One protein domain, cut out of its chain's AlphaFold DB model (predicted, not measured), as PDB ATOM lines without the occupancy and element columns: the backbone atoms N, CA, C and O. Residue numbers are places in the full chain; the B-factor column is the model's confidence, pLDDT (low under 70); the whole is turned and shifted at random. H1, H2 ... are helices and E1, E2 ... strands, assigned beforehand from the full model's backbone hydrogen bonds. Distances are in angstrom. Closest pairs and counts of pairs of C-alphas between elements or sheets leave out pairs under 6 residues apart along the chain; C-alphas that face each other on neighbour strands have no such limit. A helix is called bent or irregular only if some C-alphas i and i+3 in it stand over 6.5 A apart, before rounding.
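What this domain is: This is residues 39 to 97, 216 to 249 and 267 to 368 of the 369 residues of the protein "Avirulence A domain protein" of Escherichia coli 3431 (UniProt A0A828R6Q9). A long bent helix, H2, runs along much of the length of an elongated body: its second arm, H2b, crosses the last part of H4 and meets the end of H7 with its first residues, 80 to 85, in a cluster of crossed helices that also holds H6 and H3, and its first arm, H2a, has H1 packed on it at the other end. H5 leads from the end of H4 back toward the end with H1 and the short strand E1, and loop residues 222 to 225, 242 to 244 and 324 to 326 lie between H5 and H2a. The printed part has 195 residues with seven named helices and one named strand, in the order H1, E1, H2, H3, H4, H5, H6, H7, and is mostly helix. It is compact, with a radius of gyration of the C-alphas of 16.9 A, and only just elongated, with spans of 54 by 36 by 32 A.

Where its parts are: Start at C-alpha 65, at (261.134, 339.987, 595.319), where H2, residues 65 to 94, begins. By its hydrogen bonds H2 was assigned as one helix, but it is bent: C-alphas 77 and 80 are 7.4 A apart. Its arms are H2a, residues 65 to 77, 18.2 A long, and H2b, residues 80 to 94, 21.6 A long, ending at C-alpha 94 at (302.598, 345.917, 606.215). Before it come H1, residues 47 to 55, 12.2 A, and E1, residues 60 to 62, 6.5 A. After it look for H3, residues 230 to 237, 10.7 A; H4, residues 275 to 291, 24.0 A; H5, residues 296 to 311, 22.7 A; and H6, residues 329 to 341, 18.0 A. H7, residues 348 to 366, is 26.9 A long and ends at C-alpha 366, at (288.317, 337.111, 590.961).

How they stand to each other: Begin at the bend, where H2a and H2b stand at a steep tilt of 41 degrees. With residues 85 to 90 alone, H2b touches H4, about perpendicular at 77 degrees; the closest C-alphas, those of Leu 86 and Tyr 288, are 5.7 A apart. With residues 80 to 85 alone it touches H7, about perpendicular at 81 degrees, closest at Ala 81 and Glu 366, whose C-alphas are 5.4 A apart. H4 and H7 are apart, but H6 touches both. It runs opposite ways to H4 at a steep tilt of 42 degrees, with the C-alphas of Ser 283 and Tyr 333 closest at 5.2 A. It also runs opposite ways to H7 at a steep tilt of 46 degrees, with the C-alphas of Pro 330 and Thr 358 closest at 5.9 A. H3 touches H7, the same way at a steep tilt of 44 degrees, with the C-alphas of Gly 231 and Met 351 closest at 6.3 A. H3 and H6 only just touch, with 3 pairs of C-alphas within 8 A; those of Arg 235 and Pro 330 are closest at 7.7 A. H5 touches H4 only at the corner, where the C-alphas of Phe 290 and Pro 297 are closest at 6.1 A. At the other end, H1 touches H2a, the same way at a steep tilt of 67 degrees, with the C-alphas of Phe 52 and Ala 72 closest at 5.5 A. E1 pairs with no named strand, but its residues 60 to 61 pair with residues 224 to 225, parallel. In H1, H2a, H2b, H3, H4, H5, H6 and H7 every O i to N i+4 pair is within hydrogen-bond range.

The domain as a whole: The C-alphas farthest apart, those of Ala 43 and Pro 271, are 56.0 A apart. Residues 98 to 215 are not printed, and C-alphas 97 and 216 are 39.0 A apart across this cut; residues 250 to 266 are not printed either, with 21.1 A between C-alphas 249 and 267. Of the links that are printed whole, the one from H5 to H6, 17 residues, is long. The mean pLDDT of the printed part is 88.7; look for values under 70 at residues 216 to 218, 246 and 368.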
ATOM      1  N   TYR A  39     260.019 341.716 604.610       86.75
ATOM      2  CA  TYR A  39     260.073 340.460 603.880       86.75
ATOM      3  C   TYR A  39     260.307 339.298 604.845       86.75
ATOM      4  O   TYR A  39     261.281 339.284 605.602       86.75
ATOM      5  N   ARG A  40     259.416 338.305 604.811       83.94
ATOM      6  CA  ARG A  40     259.524 337.079 605.606       83.94
ATOM      7  C   ARG A  40     259.857 335.923 604.669       83.94
ATOM      8  O   ARG A  40     258.955 335.458 603.973       83.94
ATOM      9  N   PRO A  41     261.123 335.480 604.602       80.81
ATOM     10  CA  PRO A  41     261.464 334.349 603.758       80.81
ATOM     11  C   PRO A  41     260.777 333.079 604.287       80.81
ATOM     12  O   PRO A  41     260.676 332.871 605.495       80.81
ATOM     13  N   GLY A  42     260.289 332.251 603.369       79.69
ATOM     14  CA  GLY A  42     259.615 330.978 603.636       79.69
ATOM     15  C   GLY A  42     260.328 329.811 602.954       79.69
ATOM     16  O   GLY A  42     261.408 329.982 602.386       79.69
ATOM     17  N   ALA A  43     259.719 328.622 602.982       75.75
ATOM     18  CA  ALA A  43     260.255 327.443 602.292       75.75
ATOM     19  C   ALA A  43     260.373 327.662 600.771       75.75
ATOM     20  O   ALA A  43     261.355 327.236 600.171       75.75
ATOM     21  N   ASP A  44     259.434 328.415 600.193       80.88
ATOM     22  CA  ASP A  44     259.372 328.704 598.755       80.88
ATOM     23  C   ASP A  44     260.271 329.878 598.329       80.88
ATOM     24  O   ASP A  44     260.330 330.242 597.155       80.88
ATOM     25  N   SER A  45     260.972 330.517 599.272       85.50
ATOM     26  CA  SER A  45     261.904 331.595 598.939       85.50
ATOM     27  C   SER A  45     263.149 331.055 598.225       85.50
ATOM     28  O   SER A  45     263.710 330.050 598.679       85.50
ATOM     29  N   PRO A  46     263.658 331.751 597.186       87.56
ATOM     30  CA  PRO A  46     264.876 331.343 596.492       87.56
ATOM     31  C   PRO A  46     266.025 331.086 597.468       87.56
ATOM     32  O   PRO A  46     266.231 331.854 598.413       87.56
ATOM     33  N   LEU A  47     266.791 330.013 597.247       84.75
ATOM     34  CA  LEU A  47     267.924 329.666 598.114       84.75
ATOM     35  C   LEU A  47     268.925 330.826 598.213       84.75
ATOM     36  O   LEU A  47     269.367 331.144 599.309       84.75
ATOM     37  N   THR A  48     269.189 331.514 597.101       88.44
ATOM     38  CA  THR A  48     270.051 332.705 597.037       88.44
ATOM     39  C   THR A  48     269.593 333.804 597.994       88.44
ATOM     40  O   THR A  48     270.396 334.319 598.768       88.44
ATOM     41  N   VAL A  49     268.291 334.107 598.018       90.50
ATOM     42  CA  VAL A  49     267.691 335.076 598.948       90.50
ATOM     43  C   VAL A  49     267.839 334.601 600.393       90.50
ATOM     44  O   VAL A  49     268.241 335.379 601.254       90.50
ATOM     45  N   ARG A  50     267.552 333.326 600.679       87.06
ATOM     46  CA  ARG A  50     267.671 332.772 602.038       87.06
ATOM     47  C   ARG A  50     269.111 332.843 602.553       87.06
ATOM     48  O   ARG A  50     269.331 333.387 603.633       87.06
ATOM     49  N   SER A  51     270.082 332.388 601.760       86.88
ATOM     50  CA  SER A  51     271.512 332.446 602.085       86.88
ATOM     51  C   SER A  51     271.975 333.882 602.310       86.88
ATOM     52  O   SER A  51     272.573 334.186 603.341       86.88
ATOM     53  N   PHE A  52     271.629 334.790 601.397       90.19
ATOM     54  CA  PHE A  52     271.945 336.210 601.506       90.19
ATOM     55  C   PHE A  52     271.416 336.834 602.803       90.19
ATOM     56  O   PHE A  52     272.176 337.428 603.571       90.19
ATOM     57  N   LEU A  53     270.122 336.668 603.089       89.06
ATOM     58  CA  LEU A  53     269.499 337.214 604.294       89.06
ATOM     59  C   LEU A  53     270.016 336.549 605.573       89.06
ATOM     60  O   LEU A  53     269.910 337.159 606.634       89.06
ATOM     61  N   GLN A  54     270.557 335.328 605.501       86.00
ATOM     62  CA  GLN A  54     271.133 334.608 606.638       86.00
ATOM     63  C   GLN A  54     272.556 335.064 606.957       86.00
ATOM     64  O   GLN A  54     272.866 335.247 608.134       86.00
ATOM     65  N   ILE A  55     273.392 335.336 605.958       87.56
ATOM     66  CA  ILE A  55     274.777 335.761 606.204       87.56
ATOM     67  C   ILE A  55     274.903 337.270 606.438       87.56
ATOM     68  O   ILE A  55     275.787 337.678 607.178       87.56
ATOM     69  N   THR A  56     274.002 338.100 605.896       89.75
ATOM     70  CA  THR A  56     274.139 339.570 605.949       89.75
ATOM     71  C   THR A  56     273.390 340.245 607.094       89.75
ATOM     72  O   THR A  56     272.350 339.774 607.560       89.75
ATOM     73  N   LEU A  57     273.875 341.404 607.532       89.19
ATOM     74  CA  LEU A  57     273.147 342.315 608.414       89.19
ATOM     75  C   LEU A  57     272.852 343.620 607.671       89.19
ATOM     76  O   LEU A  57     273.698 344.508 607.581       89.19
ATOM     77  N   SER A  58     271.626 343.721 607.160       86.25
ATOM     78  CA  SER A  58     271.122 344.859 606.390       86.25
ATOM     79  C   SER A  58     269.745 345.308 606.876       86.25
ATOM     80  O   SER A  58     268.967 344.493 607.381       86.25
ATOM     81  N   ASN A  59     269.422 346.577 606.630       85.94
ATOM     82  CA  ASN A  59     268.072 347.128 606.740       85.94
ATOM     83  C   ASN A  59     267.762 347.937 605.469       85.94
ATOM     84  O   ASN A  59     267.830 349.166 605.469       85.94
ATOM     85  N   ASN A  60     267.502 347.224 604.371       87.56
ATOM     86  CA  ASN A  60     267.310 347.793 603.036       87.56
ATOM     87  C   ASN A  60     265.887 347.558 602.543       87.56
ATOM     88  O   ASN A  60     265.280 346.528 602.850       87.56
ATOM     89  N   ASN A  61     265.410 348.495 601.731       89.00
ATOM     90  CA  ASN A  61     264.146 348.395 601.029       89.00
ATOM     91  C   ASN A  61     264.368 347.990 599.567       89.00
ATOM     92  O   ASN A  61     265.155 348.601 598.842       89.00
ATOM     93  N   TYR A  62     263.668 346.944 599.143       90.00
ATOM     94  CA  TYR A  62     263.706 346.389 597.802       90.00
ATOM     95  C   TYR A  62     262.381 346.673 597.082       90.00
ATOM     96  O   TYR A  62     261.301 346.611 597.664       90.00
ATOM     97  N   LYS A  63     262.455 346.959 595.778       89.62
ATOM     98  CA  LYS A  63     261.287 347.273 594.939       89.62
ATOM     99  C   LYS A  63     260.345 346.074 594.746       89.62
ATOM    100  O   LYS A  63     259.141 346.252 594.616       89.62
ATOM    101  N   SER A  64     260.897 344.865 594.706       92.25
ATOM    102  CA  SER A  64     260.182 343.608 594.468       92.25
ATOM    103  C   SER A  64     261.000 342.423 594.996       92.25
ATOM    104  O   SER A  64     262.166 342.586 595.371       92.25
ATOM    105  N   LEU A  65     260.408 341.223 595.001       91.56
ATOM    106  CA  LEU A  65     261.134 339.987 595.319       91.56
ATOM    107  C   LEU A  65     262.228 339.699 594.285       91.56
ATOM    108  O   LEU A  65     263.332 339.323 594.659       91.56
ATOM    109  N   GLU A  66     261.938 339.939 593.008       93.50
ATOM    110  CA  GLU A  66     262.913 339.828 591.921       93.50
ATOM    111  C   GLU A  66     264.118 340.742 592.170       93.50
ATOM    112  O   GLU A  66     265.254 340.287 592.143       93.50
ATOM    113  N   HIS A  67     263.885 342.003 592.548       93.00
ATOM    114  CA  HIS A  67     264.964 342.936 592.868       93.00
ATOM    115  C   HIS A  67     265.803 342.491 594.081       93.00
ATOM    116  O   HIS A  67     267.026 342.626 594.072       93.00
ATOM    117  N   LEU A  68     265.165 341.946 595.124       93.12
ATOM    118  CA  LEU A  68     265.875 341.342 596.256       93.12
ATOM    119  C   LEU A  68     266.727 340.148 595.805       93.12
ATOM    120  O   LEU A  68     267.876 340.028 596.225       93.12
ATOM    121  N   GLN A  69     266.187 339.289 594.941       93.88
ATOM    122  CA  GLN A  69     266.907 338.143 594.402       93.88
ATOM    123  C   GLN A  69     268.114 338.571 593.557       93.88
ATOM    124  O   GLN A  69     269.215 338.090 593.816       93.88
ATOM    125  N   THR A  70     267.956 339.521 592.630       94.50
ATOM    126  CA  THR A  70     269.070 340.043 591.820       94.50
ATOM    127  C   THR A  70     270.185 340.609 592.700       94.50
ATOM    128  O   THR A  70     271.357 340.293 592.502       94.50
ATOM    129  N   ARG A  71     269.848 341.402 593.726       93.31
ATOM    130  CA  ARG A  71     270.859 341.944 594.650       93.31
ATOM    131  C   ARG A  71     271.521 340.872 595.509       93.31
ATOM    132  O   ARG A  71     272.720 340.970 595.765       93.31
ATOM    133  N   ALA A  72     270.771 339.858 595.936       93.31
ATOM    134  CA  ALA A  72     271.324 338.710 596.645       93.31
ATOM    135  C   ALA A  72     272.346 337.961 595.774       93.31
ATOM    136  O   ALA A  72     273.444 337.661 596.238       93.31
ATOM    137  N   GLU A  73     272.019 337.715 594.505       94.81
ATOM    138  CA  GLU A  73     272.911 337.070 593.536       94.81
ATOM    139  C   GLU A  73     274.173 337.901 593.281       94.81
ATOM    140  O   GLU A  73     275.280 337.370 593.372       94.81
ATOM    141  N   ASN A  74     274.029 339.208 593.042       94.31
ATOM    142  CA  ASN A  74     275.164 340.110 592.828       94.31
ATOM    143  C   ASN A  74     276.083 340.183 594.060       94.31
ATOM    144  O   ASN A  74     277.305 340.143 593.922       94.31
ATOM    145  N   TYR A  75     275.513 340.242 595.271       93.19
ATOM    146  CA  TYR A  75     276.299 340.207 596.506       93.19
ATOM    147  C   TYR A  75     277.099 338.912 596.632       93.19
ATOM    148  O   TYR A  75     278.310 338.953 596.839       93.19
ATOM    149  N   LEU A  76     276.430 337.763 596.502       92.25
ATOM    150  CA  LEU A  76     277.065 336.457 596.663       92.25
ATOM    151  C   LEU A  76     278.151 336.219 595.607       92.25
ATOM    152  O   LEU A  76     279.193 335.664 595.948       92.25
ATOM    153  N   ARG A  77     277.942 336.690 594.369       92.75
ATOM    154  CA  ARG A  77     278.922 336.613 593.276       92.75
ATOM    155  C   ARG A  77     280.225 337.337 593.621       92.75
ATOM    156  O   ARG A  77     281.290 336.751 593.490       92.75
ATOM    157  N   HIS A  78     280.137 338.576 594.104       93.00
ATOM    158  CA  HIS A  78     281.305 339.451 594.280       93.00
ATOM    159  C   HIS A  78     281.871 339.481 595.707       93.00
ATOM    160  O   HIS A  78     282.892 340.126 595.962       93.00
ATOM    161  N   ARG A  79     281.250 338.771 596.658       91.44
ATOM    162  CA  ARG A  79     281.686 338.729 598.064       91.44
ATOM    163  C   ARG A  79     283.153 338.319 598.210       91.44
ATOM    164  O   ARG A  79     283.862 338.914 599.018       91.44
ATOM    165  N   LYS A  80     283.607 337.327 597.434       91.69
ATOM    166  CA  LYS A  80     284.994 336.840 597.498       91.69
ATOM    167  C   LYS A  80     285.992 337.866 596.962       91.69
ATOM    168  O   LYS A  80     287.036 338.067 597.570       91.69
ATOM    169  N   ALA A  81     285.641 338.571 595.888       93.75
ATOM    170  CA  ALA A  81     286.463 339.643 595.336       93.75
ATOM    171  C   ALA A  81     286.687 340.763 596.365       93.75
ATOM    172  O   ALA A  81     287.815 341.193 596.590       93.75
ATOM    173  N   GLU A  82     285.622 341.196 597.050       93.62
ATOM    174  CA  GLU A  82     285.743 342.190 598.122       93.62
ATOM    175  C   GLU A  82     286.601 341.686 599.292       93.62
ATOM    176  O   GLU A  82     287.423 342.432 599.821       93.62
ATOM    177  N   GLU A  83     286.461 340.420 599.688       92.88
ATOM    178  CA  GLU A  83     287.327 339.816 600.708       92.88
ATOM    179  C   GLU A  83     288.807 339.832 600.287       92.88
ATOM    180  O   GLU A  83     289.674 340.215 601.078       92.88
ATOM    181  N   ASN A  84     289.096 339.486 599.030       94.19
ATOM    182  CA  ASN A  84     290.448 339.493 598.477       94.19
ATOM    183  C   ASN A  84     291.053 340.908 598.484       94.19
ATOM    184  O   ASN A  84     292.203 341.068 598.893       94.19
ATOM    185  N   ILE A  85     290.277 341.943 598.133       95.19
ATOM    186  CA  ILE A  85     290.721 343.347 598.218       95.19
ATOM    187  C   ILE A  85     291.097 343.721 599.656       95.19
ATOM    188  O   ILE A  85     292.153 344.322 599.878       95.19
ATOM    189  N   LEU A  86     290.280 343.350 600.648       92.88
ATOM    190  CA  LEU A  86     290.590 343.623 602.057       92.88
ATOM    191  C   LEU A  86     291.884 342.943 602.491       92.88
ATOM    192  O   LEU A  86     292.734 343.584 603.112       92.88
ATOM    193  N   ARG A  87     292.050 341.663 602.143       93.12
ATOM    194  CA  ARG A  87     293.257 340.892 602.459       93.12
ATOM    195  C   ARG A  87     294.500 341.539 601.845       93.12
ATOM    196  O   ARG A  87     295.446 341.833 602.575       93.12
ATOM    197  N   SER A  88     294.467 341.861 600.551       94.62
ATOM    198  CA  SER A  88     295.573 342.547 599.872       94.62
ATOM    199  C   SER A  88     295.854 343.935 600.451       94.62
ATOM    200  O   SER A  88     297.007 344.360 600.502       94.62
ATOM    201  N   THR A  89     294.830 344.641 600.937       95.31
ATOM    202  CA  THR A  89     295.012 345.929 601.621       95.31
ATOM    203  C   THR A  89     295.753 345.748 602.944       95.31
ATOM    204  O   THR A  89     296.706 346.478 603.210       95.31
ATOM    205  N   VAL A  90     295.372 344.755 603.756       93.38
ATOM    206  CA  VAL A  90     296.059 344.428 605.018       93.38
ATOM    207  C   VAL A  90     297.521 344.075 604.764       93.38
ATOM    208  O   VAL A  90     298.404 344.623 605.420       93.38
ATOM    209  N   GLU A  91     297.789 343.212 603.785       94.44
ATOM    210  CA  GLU A  91     299.150 342.856 603.374       94.44
ATOM    211  C   GLU A  91     299.930 344.094 602.916       94.44
ATOM    212  O   GLU A  91     301.042 344.345 603.389       94.44
ATOM    213  N   GLY A  92     299.321 344.929 602.071       95.94
ATOM    214  CA  GLY A  92     299.900 346.181 601.597       95.94
ATOM    215  C   GLY A  92     300.267 347.135 602.734       95.94
ATOM    216  O   GLY A  92     301.367 347.684 602.737       95.94
ATOM    217  N   LEU A  93     299.420 347.277 603.756       94.25
ATOM    218  CA  LEU A  93     299.696 348.117 604.930       94.25
ATOM    219  C   LEU A  93     300.905 347.633 605.751       94.25
ATOM    220  O   LEU A  93     301.475 348.402 606.526       94.25
ATOM    221  N   THR A  94     301.357 346.387 605.579       92.94
ATOM    222  CA  THR A  94     302.598 345.917 606.215       92.94
ATOM    223  C   THR A  94     303.863 346.304 605.443       92.94
ATOM    224  O   THR A  94     304.935 346.382 606.059       92.94
ATOM    225  N   ASN A  95     303.734 346.615 604.147       94.88
ATOM    226  CA  ASN A  95     304.820 346.914 603.216       94.88
ATOM    227  C   ASN A  95     304.894 348.423 602.888       94.88
ATOM    228  O   ASN A  95     304.030 348.919 602.161       94.88
ATOM    229  N   PRO A  96     305.947 349.145 603.330       93.06
ATOM    230  CA  PRO A  96     306.123 350.571 603.046       93.06
ATOM    231  C   PRO A  96     306.160 350.950 601.563       93.06
ATOM    232  O   PRO A  96     305.852 352.087 601.210       93.06
ATOM    233  N   GLU A  97     306.509 350.005 600.689       94.69
ATOM    234  CA  GLU A  97     306.567 350.243 599.250       94.69
ATOM    235  C   GLU A  97     305.214 350.116 598.549       94.69
ATOM    236  O   GLU A  97     305.095 350.523 597.388       94.69
ATOM    237  N   HIS A 216     267.411 358.410 605.205       54.66
ATOM    238  CA  HIS A 216     268.871 358.327 605.367       54.66
ATOM    239  C   HIS A 216     269.345 357.220 606.308       54.66
ATOM    240  O   HIS A 216     270.546 356.963 606.381       54.66
ATOM    241  N   SER A 217     268.451 356.616 607.087       64.00
ATOM    242  CA  SER A 217     268.882 355.876 608.264       64.00
ATOM    243  C   SER A 217     268.691 354.382 608.081       64.00
ATOM    244  O   SER A 217     267.571 353.916 607.934       64.00
ATOM    245  N   THR A 218     269.765 353.612 608.262       60.41
ATOM    246  CA  THR A 218     269.680 352.173 608.585       60.41
ATOM    247  C   THR A 218     268.861 351.906 609.854       60.41
ATOM    248  O   THR A 218     268.597 350.753 610.185       60.41
ATOM    249  N   ARG A 219     268.467 352.965 610.578       70.00
ATOM    250  CA  ARG A 219     267.626 352.927 611.774       70.00
ATOM    251  C   ARG A 219     266.138 353.176 611.491       70.00
ATOM    252  O   ARG A 219     265.372 353.288 612.443       70.00
ATOM    253  N   THR A 220     265.724 353.352 610.234       75.31
ATOM    254  CA  THR A 220     264.295 353.482 609.920       75.31
ATOM    255  C   THR A 220     263.603 352.123 610.027       75.31
ATOM    256  O   THR A 220     264.193 351.108 609.652       75.31
ATOM    257  N   PRO A 221     262.337 352.078 610.472       76.19
ATOM    258  CA  PRO A 221     261.578 350.833 610.488       76.19
ATOM    259  C   PRO A 221     261.406 350.193 609.108       76.19
ATOM    260  O   PRO A 221     261.280 348.984 609.052       76.19
ATOM    261  N   THR A 222     261.420 350.974 608.019       80.50
ATOM    262  CA  THR A 222     261.180 350.512 606.634       80.50
ATOM    263  C   THR A 222     262.456 350.253 605.828       80.50
ATOM    264  O   THR A 222     262.388 349.975 604.632       80.50
ATOM    265  N   GLY A 223     263.626 350.404 606.449       81.38
ATOM    266  CA  GLY A 223     264.919 350.303 605.781       81.38
ATOM    267  C   GLY A 223     265.261 351.463 604.846       81.38
ATOM    268  O   GLY A 223     264.506 352.428 604.690       81.38
ATOM    269  N   MET A 224     266.458 351.372 604.270       85.06
ATOM    270  CA  MET A 224     267.022 352.349 603.343       85.06
ATOM    271  C   MET A 224     266.478 352.137 601.928       85.06
ATOM    272  O   MET A 224     266.656 351.058 601.359       85.06
ATOM    273  N   ASP A 225     265.852 353.167 601.356       85.38
ATOM    274  CA  ASP A 225     265.419 353.173 599.958       85.38
ATOM    275  C   ASP A 225     266.502 353.779 599.052       85.38
ATOM    276  O   ASP A 225     266.876 354.945 599.188       85.38
ATOM    277  N   LEU A 226     267.005 352.962 598.124       85.50
ATOM    278  CA  LEU A 226     268.035 353.331 597.145       85.50
ATOM    279  C   LEU A 226     267.474 353.454 595.721       85.50
ATOM    280  O   LEU A 226     268.228 353.486 594.753       85.50
ATOM    281  N   SER A 227     266.149 353.487 595.570       82.81
ATOM    282  CA  SER A 227     265.476 353.445 594.271       82.81
ATOM    283  C   SER A 227     265.755 354.638 593.358       82.81
ATOM    284  O   SER A 227     265.554 354.491 592.153       82.81
ATOM    285  N   GLN A 228     266.187 355.766 593.930       83.31
ATOM    286  CA  GLN A 228     266.426 357.051 593.259       83.31
ATOM    287  C   GLN A 228     267.917 357.390 593.107       83.31
ATOM    288  O   GLN A 228     268.256 358.414 592.524       83.31
ATOM    289  N   ASP A 229     268.819 356.554 593.627       85.88
ATOM    290  CA  ASP A 229     270.256 356.794 593.519       85.88
ATOM    291  C   ASP A 229     270.759 356.292 592.157       85.88
ATOM    292  O   ASP A 229     270.808 355.086 591.912       85.88
ATOM    293  N   ILE A 230     271.143 357.217 591.268       86.50
ATOM    294  CA  ILE A 230     271.609 356.911 589.899       86.50
ATOM    295  C   ILE A 230     272.761 355.901 589.923       86.50
ATOM    296  O   ILE A 230     272.732 354.908 589.196       86.50
ATOM    297  N   GLY A 231     273.742 356.107 590.809       89.19
ATOM    298  CA  GLY A 231     274.868 355.186 590.954       89.19
ATOM    299  C   GLY A 231     274.426 353.777 591.344       89.19
ATOM    300  O   GLY A 231     274.960 352.796 590.836       89.19
ATOM    301  N   THR A 232     273.427 353.657 592.216       90.44
ATOM    302  CA  THR A 232     272.845 352.368 592.597       90.44
ATOM    303  C   THR A 232     272.153 351.694 591.421       90.44
ATOM    304  O   THR A 232     272.400 350.518 591.188       90.44
ATOM    305  N   ILE A 233     271.349 352.431 590.650       90.94
ATOM    306  CA  ILE A 233     270.672 351.888 589.464       90.94
ATOM    307  C   ILE A 233     271.700 351.345 588.464       90.94
ATOM    308  O   ILE A 233     271.551 350.222 587.985       90.94
ATOM    309  N   MET A 234     272.767 352.101 588.191       93.56
ATOM    310  CA  MET A 234     273.831 351.675 587.277       93.56
ATOM    311  C   MET A 234     274.583 350.442 587.792       93.56
ATOM    312  O   MET A 234     274.860 349.526 587.021       93.56
ATOM    313  N   ARG A 235     274.879 350.378 589.096       94.56
ATOM    314  CA  ARG A 235     275.518 349.206 589.718       94.56
ATOM    315  C   ARG A 235     274.626 347.968 589.673       94.56
ATOM    316  O   ARG A 235     275.115 346.900 589.317       94.56
ATOM    317  N   ASP A 236     273.334 348.113 589.971       93.38
ATOM    318  CA  ASP A 236     272.357 347.023 589.867       93.38
ATOM    319  C   ASP A 236     272.311 346.474 588.428       93.38
ATOM    320  O   ASP A 236     272.393 345.262 588.229       93.38
ATOM    321  N   GLN A 237     272.253 347.358 587.420       94.38
ATOM    322  CA  GLN A 237     272.274 346.991 585.995       94.38
ATOM    323  C   GLN A 237     273.586 346.320 585.566       94.38
ATOM    324  O   GLN A 237     273.571 345.425 584.724       94.38
ATOM    325  N   ALA A 238     274.711 346.734 586.148       95.88
ATOM    326  CA  ALA A 238     276.027 346.157 585.891       95.88
ATOM    327  C   ALA A 238     276.287 344.845 586.658       95.88
ATOM    328  O   ALA A 238     277.367 344.271 586.532       95.88
ATOM    329  N   GLY A 239     275.332 344.364 587.461       95.56
ATOM    330  CA  GLY A 239     275.492 343.131 588.233       95.56
ATOM    331  C   GLY A 239     276.386 343.269 589.471       95.56
ATOM    332  O   GLY A 239     276.826 342.255 590.009       95.56
ATOM    333  N   LEU A 240     276.655 344.495 589.928       95.88
ATOM    334  CA  LEU A 240     277.547 344.793 591.048       95.88
ATOM    335  C   LEU A 240     276.824 344.746 592.407       95.88
ATOM    336  O   LEU A 240     275.610 344.970 592.472       95.88
ATOM    337  N   PRO A 241     277.541 344.477 593.519       93.31
ATOM    338  CA  PRO A 241     276.950 344.538 594.849       93.31
ATOM    339  C   PRO A 241     276.548 345.975 595.209       93.31
ATOM    340  O   PRO A 241     277.269 346.933 594.935       93.31
ATOM    341  N   VAL A 242     275.395 346.109 595.868       91.69
ATOM    342  CA  VAL A 242     274.867 347.372 596.403       91.69
ATOM    343  C   VAL A 242     274.456 347.152 597.853       91.69
ATOM    344  O   VAL A 242     273.671 346.245 598.150       91.69
ATOM    345  N   MET A 243     274.948 348.000 598.757       88.38
ATOM    346  CA  MET A 243     274.651 347.917 600.186       88.38
ATOM    347  C   MET A 243     273.933 349.149 600.718       88.38
ATOM    348  O   MET A 243     272.904 349.000 601.370       88.38
ATOM    349  N   SER A 244     274.445 350.352 600.477       81.94
ATOM    350  CA  SER A 244     273.933 351.583 601.106       81.94
ATOM    351  C   SER A 244     273.890 352.799 600.171       81.94
ATOM    352  O   SER A 244     273.567 353.914 600.597       81.94
ATOM    353  N   GLY A 245     274.168 352.595 598.886       78.62
ATOM    354  CA  GLY A 245     274.319 353.631 597.873       78.62
ATOM    355  C   GLY A 245     275.699 354.290 597.895       78.62
ATOM    356  O   GLY A 245     276.643 353.811 598.521       78.62
ATOM    357  N   THR A 246     275.821 355.416 597.194       68.62
ATOM    358  CA  THR A 246     277.080 356.174 597.100       68.62
ATOM    359  C   THR A 246     277.545 356.684 598.472       68.62
ATOM    360  O   THR A 246     276.765 357.231 599.254       68.62
ATOM    361  N   SER A 247     278.832 356.501 598.784       70.75
ATOM    362  CA  SER A 247     279.370 356.767 600.119       70.75
ATOM    363  C   SER A 247     279.800 358.227 600.315       70.75
ATOM    364  O   SER A 247     280.922 358.610 599.976       70.75
ATOM    365  N   GLY A 248     278.958 359.032 600.969       76.50
ATOM    366  CA  GLY A 248     279.319 360.403 601.353       76.50
ATOM    367  C   GLY A 248     280.510 360.497 602.313       76.50
ATOM    368  O   GLY A 248     281.272 361.461 602.265       76.50
ATOM    369  N   SER A 249     280.714 359.482 603.155       76.06
ATOM    370  CA  SER A 249     281.901 359.392 604.015       76.06
ATOM    371  C   SER A 249     283.175 359.127 603.209       76.06
ATOM    372  O   SER A 249     284.248 359.573 603.607       76.06
ATOM    373  N   THR A 267     300.317 367.361 594.969       95.25
ATOM    374  CA  THR A 267     299.385 366.351 594.461       95.25
ATOM    375  C   THR A 267     298.702 365.621 595.615       95.25
ATOM    376  O   THR A 267     299.306 365.374 596.658       95.25
ATOM    377  N   TRP A 268     297.438 365.237 595.430       95.12
ATOM    378  CA  TRP A 268     296.711 364.406 596.400       95.12
ATOM    379  C   TRP A 268     297.195 362.944 596.397       95.12
ATOM    380  O   TRP A 268     297.025 362.230 597.386       95.12
ATOM    381  N   THR A 269     297.821 362.498 595.304       97.12
ATOM    382  CA  THR A 269     298.499 361.201 595.221       97.12
ATOM    383  C   THR A 269     299.822 361.245 595.970       97.12
ATOM    384  O   THR A 269     300.546 362.246 595.908       97.12
ATOM    385  N   ALA A 270     300.155 360.148 596.649       97.19
ATOM    386  CA  ALA A 270     301.466 359.998 597.257       97.19
ATOM    387  C   ALA A 270     302.585 360.074 596.205       97.19
ATOM    388  O   ALA A 270     302.401 359.615 595.072       97.19
ATOM    389  N   PRO A 271     303.766 360.609 596.569       96.00
ATOM    390  CA  PRO A 271     304.922 360.612 595.685       96.00
ATOM    391  C   PRO A 271     305.222 359.215 595.125       96.00
ATOM    392  O   PRO A 271     305.308 358.238 595.871       96.00
ATOM    393  N   GLY A 272     305.388 359.130 593.805       95.44
ATOM    394  CA  GLY A 272     305.648 357.874 593.099       95.44
ATOM    395  C   GLY A 272     304.404 357.081 592.691       95.44
ATOM    396  O   GLY A 272     304.565 356.089 591.991       95.44
ATOM    397  N   LEU A 273     303.196 357.513 593.071       97.69
ATOM    398  CA  LEU A 273     301.943 356.940 592.570       97.69
ATOM    399  C   LEU A 273     301.347 357.810 591.464       97.69
ATOM    400  O   LEU A 273     301.285 359.039 591.579       97.69
ATOM    401  N   ASN A 274     300.848 357.165 590.412       96.56
ATOM    402  CA  ASN A 274     300.004 357.832 589.427       96.56
ATOM    403  C   ASN A 274     298.558 358.004 589.949       96.56
ATOM    404  O   ASN A 274     298.189 357.491 591.006       96.56
ATOM    405  N   GLN A 275     297.716 358.737 589.212       95.00
ATOM    406  CA  GLN A 275     296.333 359.008 589.636       95.00
ATOM    407  C   GLN A 275     295.477 357.744 589.770       95.00
ATOM    408  O   GLN A 275     294.658 357.663 590.681       95.00
ATOM    409  N   THR A 276     295.670 356.745 588.906       94.69
ATOM    410  CA  THR A 276     294.917 355.481 588.972       94.69
ATOM    411  C   THR A 276     295.319 354.678 590.208       94.69
ATOM    412  O   THR A 276     294.456 354.235 590.964       94.69
ATOM    413  N   GLU A 277     296.623 354.559 590.467       96.62
ATOM    414  CA  GLU A 277     297.162 353.893 591.658       96.62
ATOM    415  C   GLU A 277     296.728 354.595 592.941       96.62
ATOM    416  O   GLU A 277     296.292 353.934 593.879       96.62
ATOM    417  N   GLY A 278     296.798 355.929 592.979       96.50
ATOM    418  CA  GLY A 278     296.346 356.718 594.120       96.50
ATOM    419  C   GLY A 278     294.843 356.583 594.362       96.50
ATOM    420  O   GLY A 278     294.430 356.387 595.500       96.50
ATOM    421  N   CYS A 279     294.022 356.630 593.305       96.19
ATOM    422  CA  CYS A 279     292.573 356.445 593.407       96.19
ATOM    423  C   CYS A 279     292.249 355.068 593.989       96.19
ATOM    424  O   CYS A 279     291.539 354.978 594.989       96.19
ATOM    425  N   LYS A 280     292.839 354.007 593.421       96.31
ATOM    426  CA  LYS A 280     292.660 352.640 593.917       96.31
ATOM    427  C   LYS A 280     293.147 352.500 595.360       96.31
ATOM    428  O   LYS A 280     292.430 351.948 596.181       96.31
ATOM    429  N   ALA A 281     294.326 353.029 595.689       97.06
ATOM    430  CA  ALA A 281     294.883 352.959 597.035       97.06
ATOM    431  C   ALA A 281     293.972 353.638 598.068       97.06
ATOM    432  O   ALA A 281     293.748 353.082 599.138       97.06
ATOM    433  N   ILE A 282     293.404 354.806 597.742       96.12
ATOM    434  CA  ILE A 282     292.397 355.448 598.590       96.12
ATOM    435  C   ILE A 282     291.165 354.540 598.711       96.12
ATOM    436  O   ILE A 282     290.769 354.223 599.828       96.12
ATOM    437  N   SER A 283     290.586 354.053 597.610       96.12
ATOM    438  CA  SER A 283     289.416 353.159 597.652       96.12
ATOM    439  C   SER A 283     289.641 351.898 598.497       96.12
ATOM    440  O   SER A 283     288.780 351.545 599.300       96.12
ATOM    441  N   ASP A 284     290.806 351.267 598.373       96.12
ATOM    442  CA  ASP A 284     291.229 350.104 599.156       96.12
ATOM    443  C   ASP A 284     291.318 350.445 600.659       96.12
ATOM    444  O   ASP A 284     290.747 349.743 601.494       96.12
ATOM    445  N   LEU A 285     291.949 351.574 601.016       94.50
ATOM    446  CA  LEU A 285     292.026 352.069 602.401       94.50
ATOM    447  C   LEU A 285     290.641 352.333 603.001       94.50
ATOM    448  O   LEU A 285     290.391 352.015 604.165       94.50
ATOM    449  N   LEU A 286     289.734 352.910 602.213       92.12
ATOM    450  CA  LEU A 286     288.366 353.179 602.638       92.12
ATOM    451  C   LEU A 286     287.571 351.895 602.832       92.12
ATOM    452  O   LEU A 286     286.847 351.762 603.816       92.12
ATOM    453  N   HIS A 287     287.705 350.946 601.909       93.25
ATOM    454  CA  HIS A 287     287.060 349.644 602.027       93.25
ATOM    455  C   HIS A 287     287.548 348.905 603.266       93.25
ATOM    456  O   HIS A 287     286.720 348.450 604.056       93.25
ATOM    457  N   TYR A 288     288.858 348.927 603.524       91.88
ATOM    458  CA  TYR A 288     289.435 348.455 604.777       91.88
ATOM    459  C   TYR A 288     288.822 349.164 605.989       91.88
ATOM    460  O   TYR A 288     288.284 348.502 606.875       91.88
ATOM    461  N   TYR A 289     288.783 350.496 606.016       87.88
ATOM    462  CA  TYR A 289     288.183 351.235 607.129       87.88
ATOM    463  C   TYR A 289     286.707 350.867 607.374       87.88
ATOM    464  O   TYR A 289     286.287 350.704 608.523       87.88
ATOM    465  N   PHE A 290     285.910 350.697 606.315       87.12
ATOM    466  CA  PHE A 290     284.480 350.395 606.427       87.12
ATOM    467  C   PHE A 290     284.149 348.920 606.663       87.12
ATOM    468  O   PHE A 290     282.982 348.644 606.961       87.12
ATOM    469  N   ARG A 291     285.101 347.987 606.523       87.25
ATOM    470  CA  ARG A 291     284.832 346.534 606.584       87.25
ATOM    471  C   ARG A 291     285.801 345.728 607.457       87.25
ATOM    472  O   ARG A 291     285.523 344.560 607.716       87.25
ATOM    473  N   ALA A 292     286.893 346.313 607.948       82.75
ATOM    474  CA  ALA A 292     287.849 345.618 608.809       82.75
ATOM    475  C   ALA A 292     287.278 345.310 610.198       82.75
ATOM    476  O   ALA A 292     286.594 346.133 610.818       82.75
ATOM    477  N   GLU A 293     287.602 344.125 610.715       76.69
ATOM    478  CA  GLU A 293     287.216 343.713 612.061       76.69
ATOM    479  C   GLU A 293     287.769 344.673 613.126       76.69
ATOM    480  O   GLU A 293     288.902 345.141 613.055       76.69
ATOM    481  N   GLY A 294     286.943 344.988 614.127       73.56
ATOM    482  CA  GLY A 294     287.293 345.951 615.175       73.56
ATOM    483  C   GLY A 294     287.149 347.418 614.758       73.56
ATOM    484  O   GLY A 294     287.274 348.292 615.617       73.56
ATOM    485  N   SER A 295     286.827 347.702 613.492       74.12
ATOM    486  CA  SER A 295     286.534 349.058 613.039       74.12
ATOM    487  C   SER A 295     285.212 349.579 613.619       74.12
ATOM    488  O   SER A 295     284.232 348.844 613.802       74.12
ATOM    489  N   SER A 296     285.165 350.879 613.910       72.56
ATOM    490  CA  SER A 296     284.018 351.514 614.565       72.56
ATOM    491  C   SER A 296     282.747 351.639 613.701       72.56
ATOM    492  O   SER A 296     281.651 351.515 614.270       72.56
ATOM    493  N   PRO A 297     282.812 351.852 612.363       81.81
ATOM    494  CA  PRO A 297     281.617 351.974 611.535       81.81
ATOM    495  C   PRO A 297     280.779 350.688 611.472       81.81
ATOM    496  O   PRO A 297     279.589 350.784 611.782       81.81
ATOM    497  N   PRO A 298     281.328 349.489 611.176       83.12
ATOM    498  CA  PRO A 298     280.544 348.251 611.181       83.12
ATOM    499  C   PRO A 298     279.833 347.992 612.504       83.12
ATOM    500  O   PRO A 298     278.639 347.705 612.513       83.12
ATOM    501  N   GLN A 299     280.529 348.174 613.630       84.62
ATOM    502  CA  GLN A 299     279.941 348.002 614.959       84.62
ATOM    503  C   GLN A 299     278.779 348.972 615.179       84.62
ATOM    504  O   GLN A 299     277.691 348.566 615.579       84.62
ATOM    505  N   SER A 300     278.976 350.257 614.867       83.69
ATOM    506  CA  SER A 300     277.931 351.266 615.033       83.69
ATOM    507  C   SER A 300     276.719 351.025 614.129       83.69
ATOM    508  O   SER A 300     275.597 351.353 614.526       83.69
ATOM    509  N   ILE A 301     276.933 350.509 612.917       86.12
ATOM    510  CA  ILE A 301     275.859 350.148 611.988       86.12
ATOM    511  C   ILE A 301     275.131 348.901 612.486       86.12
ATOM    512  O   ILE A 301     273.905 348.927 612.562       86.12
ATOM    513  N   ALA A 302     275.854 347.870 612.926       88.69
ATOM    514  CA  ALA A 302     275.267 346.664 613.499       88.69
ATOM    515  C   ALA A 302     274.420 346.968 614.737       88.69
ATOM    516  O   ALA A 302     273.279 346.524 614.803       88.69
ATOM    517  N   THR A 303     274.914 347.785 615.675       89.00
ATOM    518  CA  THR A 303     274.125 348.246 616.830       89.00
ATOM    519  C   THR A 303     272.870 348.995 616.385       89.00
ATOM    520  O   THR A 303     271.792 348.777 616.930       89.00
ATOM    521  N   GLY A 304     272.991 349.870 615.380       87.56
ATOM    522  CA  GLY A 304     271.857 350.613 614.833       87.56
ATOM    523  C   GLY A 304     270.786 349.699 614.239       87.56
ATOM    524  O   GLY A 304     269.617 349.860 614.570       87.56
ATOM    525  N   ILE A 305     271.186 348.733 613.411       88.12
ATOM    526  CA  ILE A 305     270.277 347.767 612.782       88.12
ATOM    527  C   ILE A 305     269.676 346.835 613.841       88.12
ATOM    528  O   ILE A 305     268.465 346.646 613.862       88.12
ATOM    529  N   ASN A 306     270.478 346.302 614.768       89.88
ATOM    530  CA  ASN A 306     269.985 345.441 615.848       89.88
ATOM    531  C   ASN A 306     268.999 346.160 616.772       89.88
ATOM    532  O   ASN A 306     268.041 345.536 617.210       89.88
ATOM    533  N   LYS A 307     269.140 347.475 616.978       89.69
ATOM    534  CA  LYS A 307     268.112 348.254 617.672       89.69
ATOM    535  C   LYS A 307     266.761 348.193 616.948       89.69
ATOM    536  O   LYS A 307     265.768 347.856 617.579       89.69
ATOM    537  N   VAL A 308     266.723 348.453 615.636       86.56
ATOM    538  CA  VAL A 308     265.466 348.381 614.858       86.56
ATOM    539  C   VAL A 308     264.898 346.960 614.844       86.56
ATOM    540  O   VAL A 308     263.684 346.777 614.883       86.56
ATOM    541  N   ARG A 309     265.765 345.943 614.823       87.25
ATOM    542  CA  ARG A 309     265.360 344.534 614.907       87.25
ATOM    543  C   ARG A 309     264.684 344.226 616.238       87.25
ATOM    544  O   ARG A 309     263.597 343.656 616.232       87.25
ATOM    545  N   CYS A 310     265.294 344.633 617.349       88.56
ATOM    546  CA  CYS A 310     264.731 344.467 618.687       88.56
ATOM    547  C   CYS A 310     263.393 345.203 618.826       88.56
ATOM    548  O   CYS A 310     262.431 344.618 619.318       88.56
ATOM    549  N   ASP A 311     263.303 346.437 618.320       87.06
ATOM    550  CA  ASP A 311     262.063 347.226 618.314       87.06
ATOM    551  C   ASP A 311     260.954 346.541 617.475       87.06
ATOM    552  O   ASP A 311     259.769 346.685 617.768       87.06
ATOM    553  N   ALA A 312     261.327 345.736 616.472       81.75
ATOM    554  CA  ALA A 312     260.428 344.903 615.667       81.75
ATOM    555  C   ALA A 312     260.189 343.485 616.241       81.75
ATOM    556  O   ALA A 312     259.590 342.643 615.569       81.75
ATOM    557  N   GLY A 313     260.661 343.189 617.459       84.31
ATOM    558  CA  GLY A 313     260.497 341.887 618.120       84.31
ATOM    559  C   GLY A 313     261.420 340.775 617.603       84.31
ATOM    560  O   GLY A 313     261.213 339.601 617.914       84.31
ATOM    561  N   MET A 314     262.440 341.112 616.811       82.38
ATOM    562  CA  MET A 314     263.442 340.169 616.310       82.38
ATOM    563  C   MET A 314     264.649 340.098 617.251       82.38
ATOM    564  O   MET A 314     265.032 341.085 617.875       82.38
ATOM    565  N   LYS A 315     265.304 338.933 617.309       85.56
ATOM    566  CA  LYS A 315     266.562 338.768 618.053       85.56
ATOM    567  C   LYS A 315     267.705 339.539 617.390       85.56
ATOM    568  O   LYS A 315     267.735 339.693 616.163       85.56
ATOM    569  N   GLU A 316     268.677 339.956 618.195       88.75
ATOM    570  CA  GLU A 316     269.937 340.480 617.672       88.75
ATOM    571  C   GLU A 316     270.609 339.463 616.750       88.75
ATOM    572  O   GLU A 316     270.523 338.247 616.946       88.75
ATOM    573  N   LYS A 317     271.265 339.982 615.715       86.94
ATOM    574  CA  LYS A 317     272.002 339.189 614.745       86.94
ATOM    575  C   LYS A 317     273.458 339.628 614.735       86.94
ATOM    576  O   LYS A 317     273.759 340.816 614.602       86.94
ATOM    577  N   HIS A 318     274.344 338.646 614.834       86.94
ATOM    578  CA  HIS A 318     275.784 338.826 614.720       86.94
ATOM    579  C   HIS A 318     276.264 338.145 613.441       86.94
ATOM    580  O   HIS A 318     275.883 337.010 613.155       86.94
ATOM    581  N   VAL A 319     277.057 338.872 612.663       87.12
ATOM    582  CA  VAL A 319     277.620 338.441 611.379       87.12
ATOM    583  C   VAL A 319     279.065 338.913 611.295       87.12
ATOM    584  O   VAL A 319     279.478 339.770 612.083       87.12
ATOM    585  N   ASN A 320     279.821 338.393 610.329       86.62
ATOM    586  CA  ASN A 320     281.159 338.906 610.053       86.62
ATOM    587  C   ASN A 320     281.099 340.377 609.650       86.62
ATOM    588  O   ASN A 320     280.130 340.829 609.042       86.62
ATOM    589  N   THR A 321     282.174 341.112 609.917       84.62
ATOM    590  CA  THR A 321     282.254 342.542 609.594       84.62
ATOM    591  C   THR A 321     282.031 342.824 608.107       84.62
ATOM    592  O   THR A 321     281.327 343.772 607.759       84.62
ATOM    593  N   LEU A 322     282.556 341.954 607.235       86.06
ATOM    594  CA  LEU A 322     282.311 342.010 605.797       86.06
ATOM    595  C   LEU A 322     280.813 341.875 605.475       86.06
ATOM    596  O   LEU A 322     280.340 342.500 604.543       86.06
ATOM    597  N   ASP A 323     280.036 341.125 606.244       88.81
ATOM    598  CA  ASP A 323     278.621 340.888 605.955       88.81
ATOM    599  C   ASP A 323     277.678 341.950 606.569       88.81
ATOM    600  O   ASP A 323     276.453 341.865 606.429       88.81
ATOM    601  N   ILE A 324     278.219 342.978 607.232       88.56
ATOM    602  CA  ILE A 324     277.458 344.150 607.687       88.56
ATOM    603  C   ILE A 324     277.345 345.133 606.521       88.56
ATOM    604  O   ILE A 324     278.352 345.549 605.954       88.56
ATOM    605  N   PHE A 325     276.122 345.554 606.194       85.50
ATOM    606  CA  PHE A 325     275.861 346.466 605.078       85.50
ATOM    607  C   PHE A 325     276.269 347.906 605.417       85.50
ATOM    608  O   PHE A 325     275.437 348.755 605.740       85.50
ATOM    609  N   THR A 326     277.577 348.167 605.377       85.31
ATOM    610  CA  THR A 326     278.152 349.511 605.478       85.31
ATOM    611  C   THR A 326     278.238 350.141 604.094       85.31
ATOM    612  O   THR A 326     277.456 351.042 603.819       85.31
ATOM    613  N   HIS A 327     279.136 349.662 603.234       87.81
ATOM    614  CA  HIS A 327     279.290 350.010 601.817       87.81
ATOM    615  C   HIS A 327     280.028 348.868 601.111       87.81
ATOM    616  O   HIS A 327     280.980 348.322 601.675       87.81
ATOM    617  N   SER A 328     279.629 348.550 599.888       92.31
ATOM    618  CA  SER A 328     280.358 347.685 598.956       92.31
ATOM    619  C   SER A 328     281.582 348.401 598.368       92.31
ATOM    620  O   SER A 328     281.663 349.635 598.387       92.31
ATOM    621  N   TYR A 329     282.537 347.646 597.819       94.81
ATOM    622  CA  TYR A 329     283.699 348.240 597.146       94.81
ATOM    623  C   TYR A 329     283.297 349.160 595.975       94.81
ATOM    624  O   TYR A 329     283.804 350.281 595.924       94.81
ATOM    625  N   PRO A 330     282.339 348.793 595.095       95.00
ATOM    626  CA  PRO A 330     281.829 349.694 594.060       95.00
ATOM    627  C   PRO A 330     281.312 351.042 594.554       95.00
ATOM    628  O   PRO A 330     281.557 352.075 593.935       95.00
ATOM    629  N   GLU A 331     280.587 351.050 595.671       92.62
ATOM    630  CA  GLU A 331     280.038 352.280 596.251       92.62
ATOM    631  C   GLU A 331     281.139 353.201 596.786       92.62
ATOM    632  O   GLU A 331     281.043 354.428 596.669       92.62
ATOM    633  N   ILE A 332     282.193 352.608 597.351       93.81
ATOM    634  CA  ILE A 332     283.375 353.321 597.839       93.81
ATOM    635  C   ILE A 332     284.188 353.859 596.667       93.81
ATOM    636  O   ILE A 332     284.498 355.049 596.641       93.81
ATOM    637  N   TYR A 333     284.506 353.006 595.691       94.88
ATOM    638  CA  TYR A 333     285.286 353.389 594.520       94.88
ATOM    639  C   TYR A 333     284.611 354.537 593.770       94.88
ATOM    640  O   TYR A 333     285.264 355.533 593.470       94.88
ATOM    641  N   ALA A 334     283.290 354.471 593.575       92.56
ATOM    642  CA  ALA A 334     282.553 355.554 592.939       92.56
ATOM    643  C   ALA A 334     282.608 356.866 593.726       92.56
ATOM    644  O   ALA A 334     282.881 357.917 593.146       92.56
ATOM    645  N   GLY A 335     282.418 356.810 595.050       90.81
ATOM    646  CA  GLY A 335     282.558 357.987 595.908       90.81
ATOM    647  C   GLY A 335     283.948 358.620 595.807       90.81
ATOM    648  O   GLY A 335     284.058 359.842 595.753       90.81
ATOM    649  N   VAL A 336     285.004 357.807 595.725       93.88
ATOM    650  CA  VAL A 336     286.390 358.274 595.582       93.88
ATOM    651  C   VAL A 336     286.650 358.868 594.197       93.88
ATOM    652  O   VAL A 336     287.086 360.014 594.098       93.88
ATOM    653  N   ALA A 337     286.349 358.124 593.134       94.00
ATOM    654  CA  ALA A 337     286.670 358.500 591.762       94.00
ATOM    655  C   ALA A 337     285.899 359.746 591.295       94.00
ATOM    656  O   ALA A 337     286.511 360.654 590.733       94.00
ATOM    657  N   LEU A 338     284.597 359.852 591.597       92.19
ATOM    658  CA  LEU A 338     283.808 361.058 591.290       92.19
ATOM    659  C   LEU A 338     284.363 362.278 592.021       92.19
ATOM    660  O   LEU A 338     284.542 363.339 591.424       92.19
ATOM    661  N   THR A 339     284.694 362.100 593.303       92.12
ATOM    662  CA  THR A 339     285.270 363.172 594.111       92.12
ATOM    663  C   THR A 339     286.613 363.611 593.545       92.12
ATOM    664  O   THR A 339     286.849 364.805 593.462       92.12
ATOM    665  N   ILE A 340     287.496 362.703 593.124       91.88
ATOM    666  CA  ILE A 340     288.784 363.064 592.505       91.88
ATOM    667  C   ILE A 340     288.583 363.795 591.176       91.88
ATOM    668  O   ILE A 340     289.262 364.789 590.926       91.88
ATOM    669  N   ALA A 341     287.637 363.338 590.355       90.06
ATOM    670  CA  ALA A 341     287.333 363.940 589.062       90.06
ATOM    671  C   ALA A 341     286.663 365.323 589.169       90.06
ATOM    672  O   ALA A 341     286.578 366.029 588.169       90.06
ATOM    673  N   GLY A 342     286.167 365.709 590.353       87.69
ATOM    674  CA  GLY A 342     285.322 366.898 590.505       87.69
ATOM    675  C   GLY A 342     283.990 366.771 589.756       87.69
ATOM    676  O   GLY A 342     283.379 367.779 589.413       87.69
ATOM    677  N   ALA A 343     283.564 365.538 589.471       87.81
ATOM    678  CA  ALA A 343     282.314 365.253 588.788       87.81
ATOM    679  C   ALA A 343     281.151 365.319 589.781       87.81
ATOM    680  O   ALA A 343     281.281 364.914 590.935       87.81
ATOM    681  N   SER A 344     279.996 365.798 589.325       80.88
ATOM    682  CA  SER A 344     278.784 365.787 590.141       80.88
ATOM    683  C   SER A 344     278.280 364.355 590.355       80.88
ATOM    684  O   SER A 344     278.408 363.500 589.481       80.88
ATOM    685  N   GLY A 345     277.620 364.092 591.488       75.25
ATOM    686  CA  GLY A 345     276.994 362.790 591.760       75.25
ATOM    687  C   GLY A 345     275.860 362.412 590.793       75.25
ATOM    688  O   GLY A 345     275.440 361.257 590.780       75.25
ATOM    689  N   ASN A 346     275.373 363.364 589.988       78.94
ATOM    690  CA  ASN A 346     274.397 363.149 588.914       78.94
ATOM    691  C   ASN A 346     275.012 363.176 587.501       78.94
ATOM    692  O   ASN A 346     274.265 363.172 586.527       78.94
ATOM    693  N   ASP A 347     276.341 363.218 587.376       88.38
ATOM    694  CA  ASP A 347     277.017 363.058 586.088       88.38
ATOM    695  C   ASP A 347     276.923 361.589 585.652       88.38
ATOM    696  O   ASP A 347     277.682 360.725 586.102       88.38
ATOM    697  N   GLU A 348     275.940 361.298 584.800       90.94
ATOM    698  CA  GLU A 348     275.646 359.944 584.336       90.94
ATOM    699  C   GLU A 348     276.819 359.318 583.573       90.94
ATOM    700  O   GLU A 348     277.093 358.130 583.741       90.94
ATOM    701  N   GLN A 349     277.548 360.104 582.775       93.75
ATOM    702  CA  GLN A 349     278.663 359.584 581.989       93.75
ATOM    703  C   GLN A 349     279.854 359.242 582.886       93.75
ATOM    704  O   GLN A 349     280.465 358.181 582.723       93.75
ATOM    705  N   ALA A 350     280.175 360.110 583.851       92.81
ATOM    706  CA  ALA A 350     281.220 359.834 584.830       92.81
ATOM    707  C   ALA A 350     280.863 358.606 585.680       92.81
ATOM    708  O   ALA A 350     281.687 357.700 585.829       92.81
ATOM    709  N   MET A 351     279.623 358.530 586.174       91.62
ATOM    710  CA  MET A 351     279.134 357.390 586.951       91.62
ATOM    711  C   MET A 351     279.174 356.084 586.145       91.62
ATOM    712  O   MET A 351     279.601 355.055 586.673       91.62
ATOM    713  N   TYR A 352     278.789 356.117 584.866       94.38
ATOM    714  CA  TYR A 352     278.858 354.958 583.979       94.38
ATOM    715  C   TYR A 352     280.300 354.469 583.812       94.38
ATOM    716  O   TYR A 352     280.579 353.297 584.067       94.38
ATOM    717  N   ASN A 353     281.229 355.364 583.463       95.31
ATOM    718  CA  ASN A 353     282.641 355.021 583.259       95.31
ATOM    719  C   ASN A 353     283.260 354.396 584.518       95.31
ATOM    720  O   ASN A 353     283.941 353.377 584.449       95.31
ATOM    721  N   ILE A 354     282.970 354.976 585.682       94.69
ATOM    722  CA  ILE A 354     283.426 354.488 586.988       94.69
ATOM    723  C   ILE A 354     282.814 353.127 587.326       94.69
ATOM    724  O   ILE A 354     283.491 352.257 587.881       94.69
ATOM    725  N   THR A 355     281.543 352.917 586.982       95.25
ATOM    726  CA  THR A 355     280.871 351.627 587.165       95.25
ATOM    727  C   THR A 355     281.546 350.550 586.316       95.25
ATOM    728  O   THR A 355     281.868 349.488 586.845       95.25
ATOM    729  N   GLN A 356     281.844 350.832 585.042       96.69
ATOM    730  CA  GLN A 356     282.556 349.894 584.163       96.69
ATOM    731  C   GLN A 356     283.973 349.589 584.661       96.69
ATOM    732  O   GLN A 356     284.397 348.434 584.670       96.69
ATOM    733  N   GLU A 357     284.691 350.603 585.141       95.88
ATOM    734  CA  GLU A 357     286.015 350.406 585.732       95.88
ATOM    735  C   GLU A 357     285.954 349.514 586.980       95.88
ATOM    736  O   GLU A 357     286.787 348.634 587.177       95.88
ATOM    737  N   THR A 358     284.915 349.668 587.797       94.62
ATOM    738  CA  THR A 358     284.718 348.814 588.968       94.62
ATOM    739  C   THR A 358     284.408 347.364 588.581       94.62
ATOM    740  O   THR A 358     284.925 346.448 589.221       94.62
ATOM    741  N   VAL A 359     283.612 347.136 587.526       96.00
ATOM    742  CA  VAL A 359     283.389 345.785 586.969       96.00
ATOM    743  C   VAL A 359     284.729 345.144 586.609       96.00
ATOM    744  O   VAL A 359     284.993 344.011 587.013       96.00
ATOM    745  N   ARG A 360     285.600 345.888 585.915       95.88
ATOM    746  CA  ARG A 360     286.946 345.425 585.559       95.88
ATOM    747  C   ARG A 360     287.765 345.062 586.799       95.88
ATOM    748  O   ARG A 360     288.319 343.969 586.848       95.88
ATOM    749  N   ILE A 361     287.807 345.934 587.811       94.88
ATOM    750  CA  ILE A 361     288.577 345.708 589.049       94.88
ATOM    751  C   ILE A 361     288.118 344.439 589.775       94.88
ATOM    752  O   ILE A 361     288.956 343.637 590.201       94.88
ATOM    753  N   LEU A 362     286.806 344.243 589.931       94.06
ATOM    754  CA  LEU A 362     286.283 343.060 590.614       94.06
ATOM    755  C   LEU A 362     286.575 341.786 589.818       94.06
ATOM    756  O   LEU A 362     287.071 340.824 590.399       94.06
ATOM    757  N   HIS A 363     286.391 341.806 588.497       92.12
ATOM    758  CA  HIS A 363     286.714 340.664 587.642       92.12
ATOM    759  C   HIS A 363     288.211 340.298 587.675       92.12
ATOM    760  O   HIS A 363     288.583 339.132 587.812       92.12
ATOM    761  N   GLU A 364     289.101 341.291 587.615       91.38
ATOM    762  CA  GLU A 364     290.545 341.068 587.755       91.38
ATOM    763  C   GLU A 364     290.920 340.491 589.124       91.38
ATOM    764  O   GLU A 364     291.892 339.750 589.232       91.38
ATOM    765  N   THR A 365     290.174 340.832 590.173       89.50
ATOM    766  CA  THR A 365     290.416 340.304 591.519       89.50
ATOM    767  C   THR A 365     289.940 338.855 591.654       89.50
ATOM    768  O   THR A 365     290.580 338.071 592.346       89.50
ATOM    769  N   GLU A 366     288.852 338.483 590.977       82.88
ATOM    770  CA  GLU A 366     288.317 337.111 590.961       82.88
ATOM    771  C   GLU A 366     289.213 336.132 590.190       82.88
ATOM    772  O   GLU A 366     289.251 334.949 590.504       82.88
ATOM    773  N   THR A 367     289.935 336.619 589.180       76.56
ATOM    774  CA  THR A 367     290.789 335.791 588.306       76.56
ATOM    775  C   THR A 367     292.234 335.639 588.792       76.56
ATOM    776  O   THR A 367     293.001 334.902 588.178       76.56
ATOM    777  N   LYS A 368     292.623 336.342 589.864       63.84
ATOM    778  CA  LYS A 368     293.997 336.377 590.400       63.84
ATOM    779  C   LYS A 368     294.268 335.385 591.541       63.84
ATOM    780  O   LYS A 368     295.340 335.476 592.139       63.84
TER     781      LYS A 368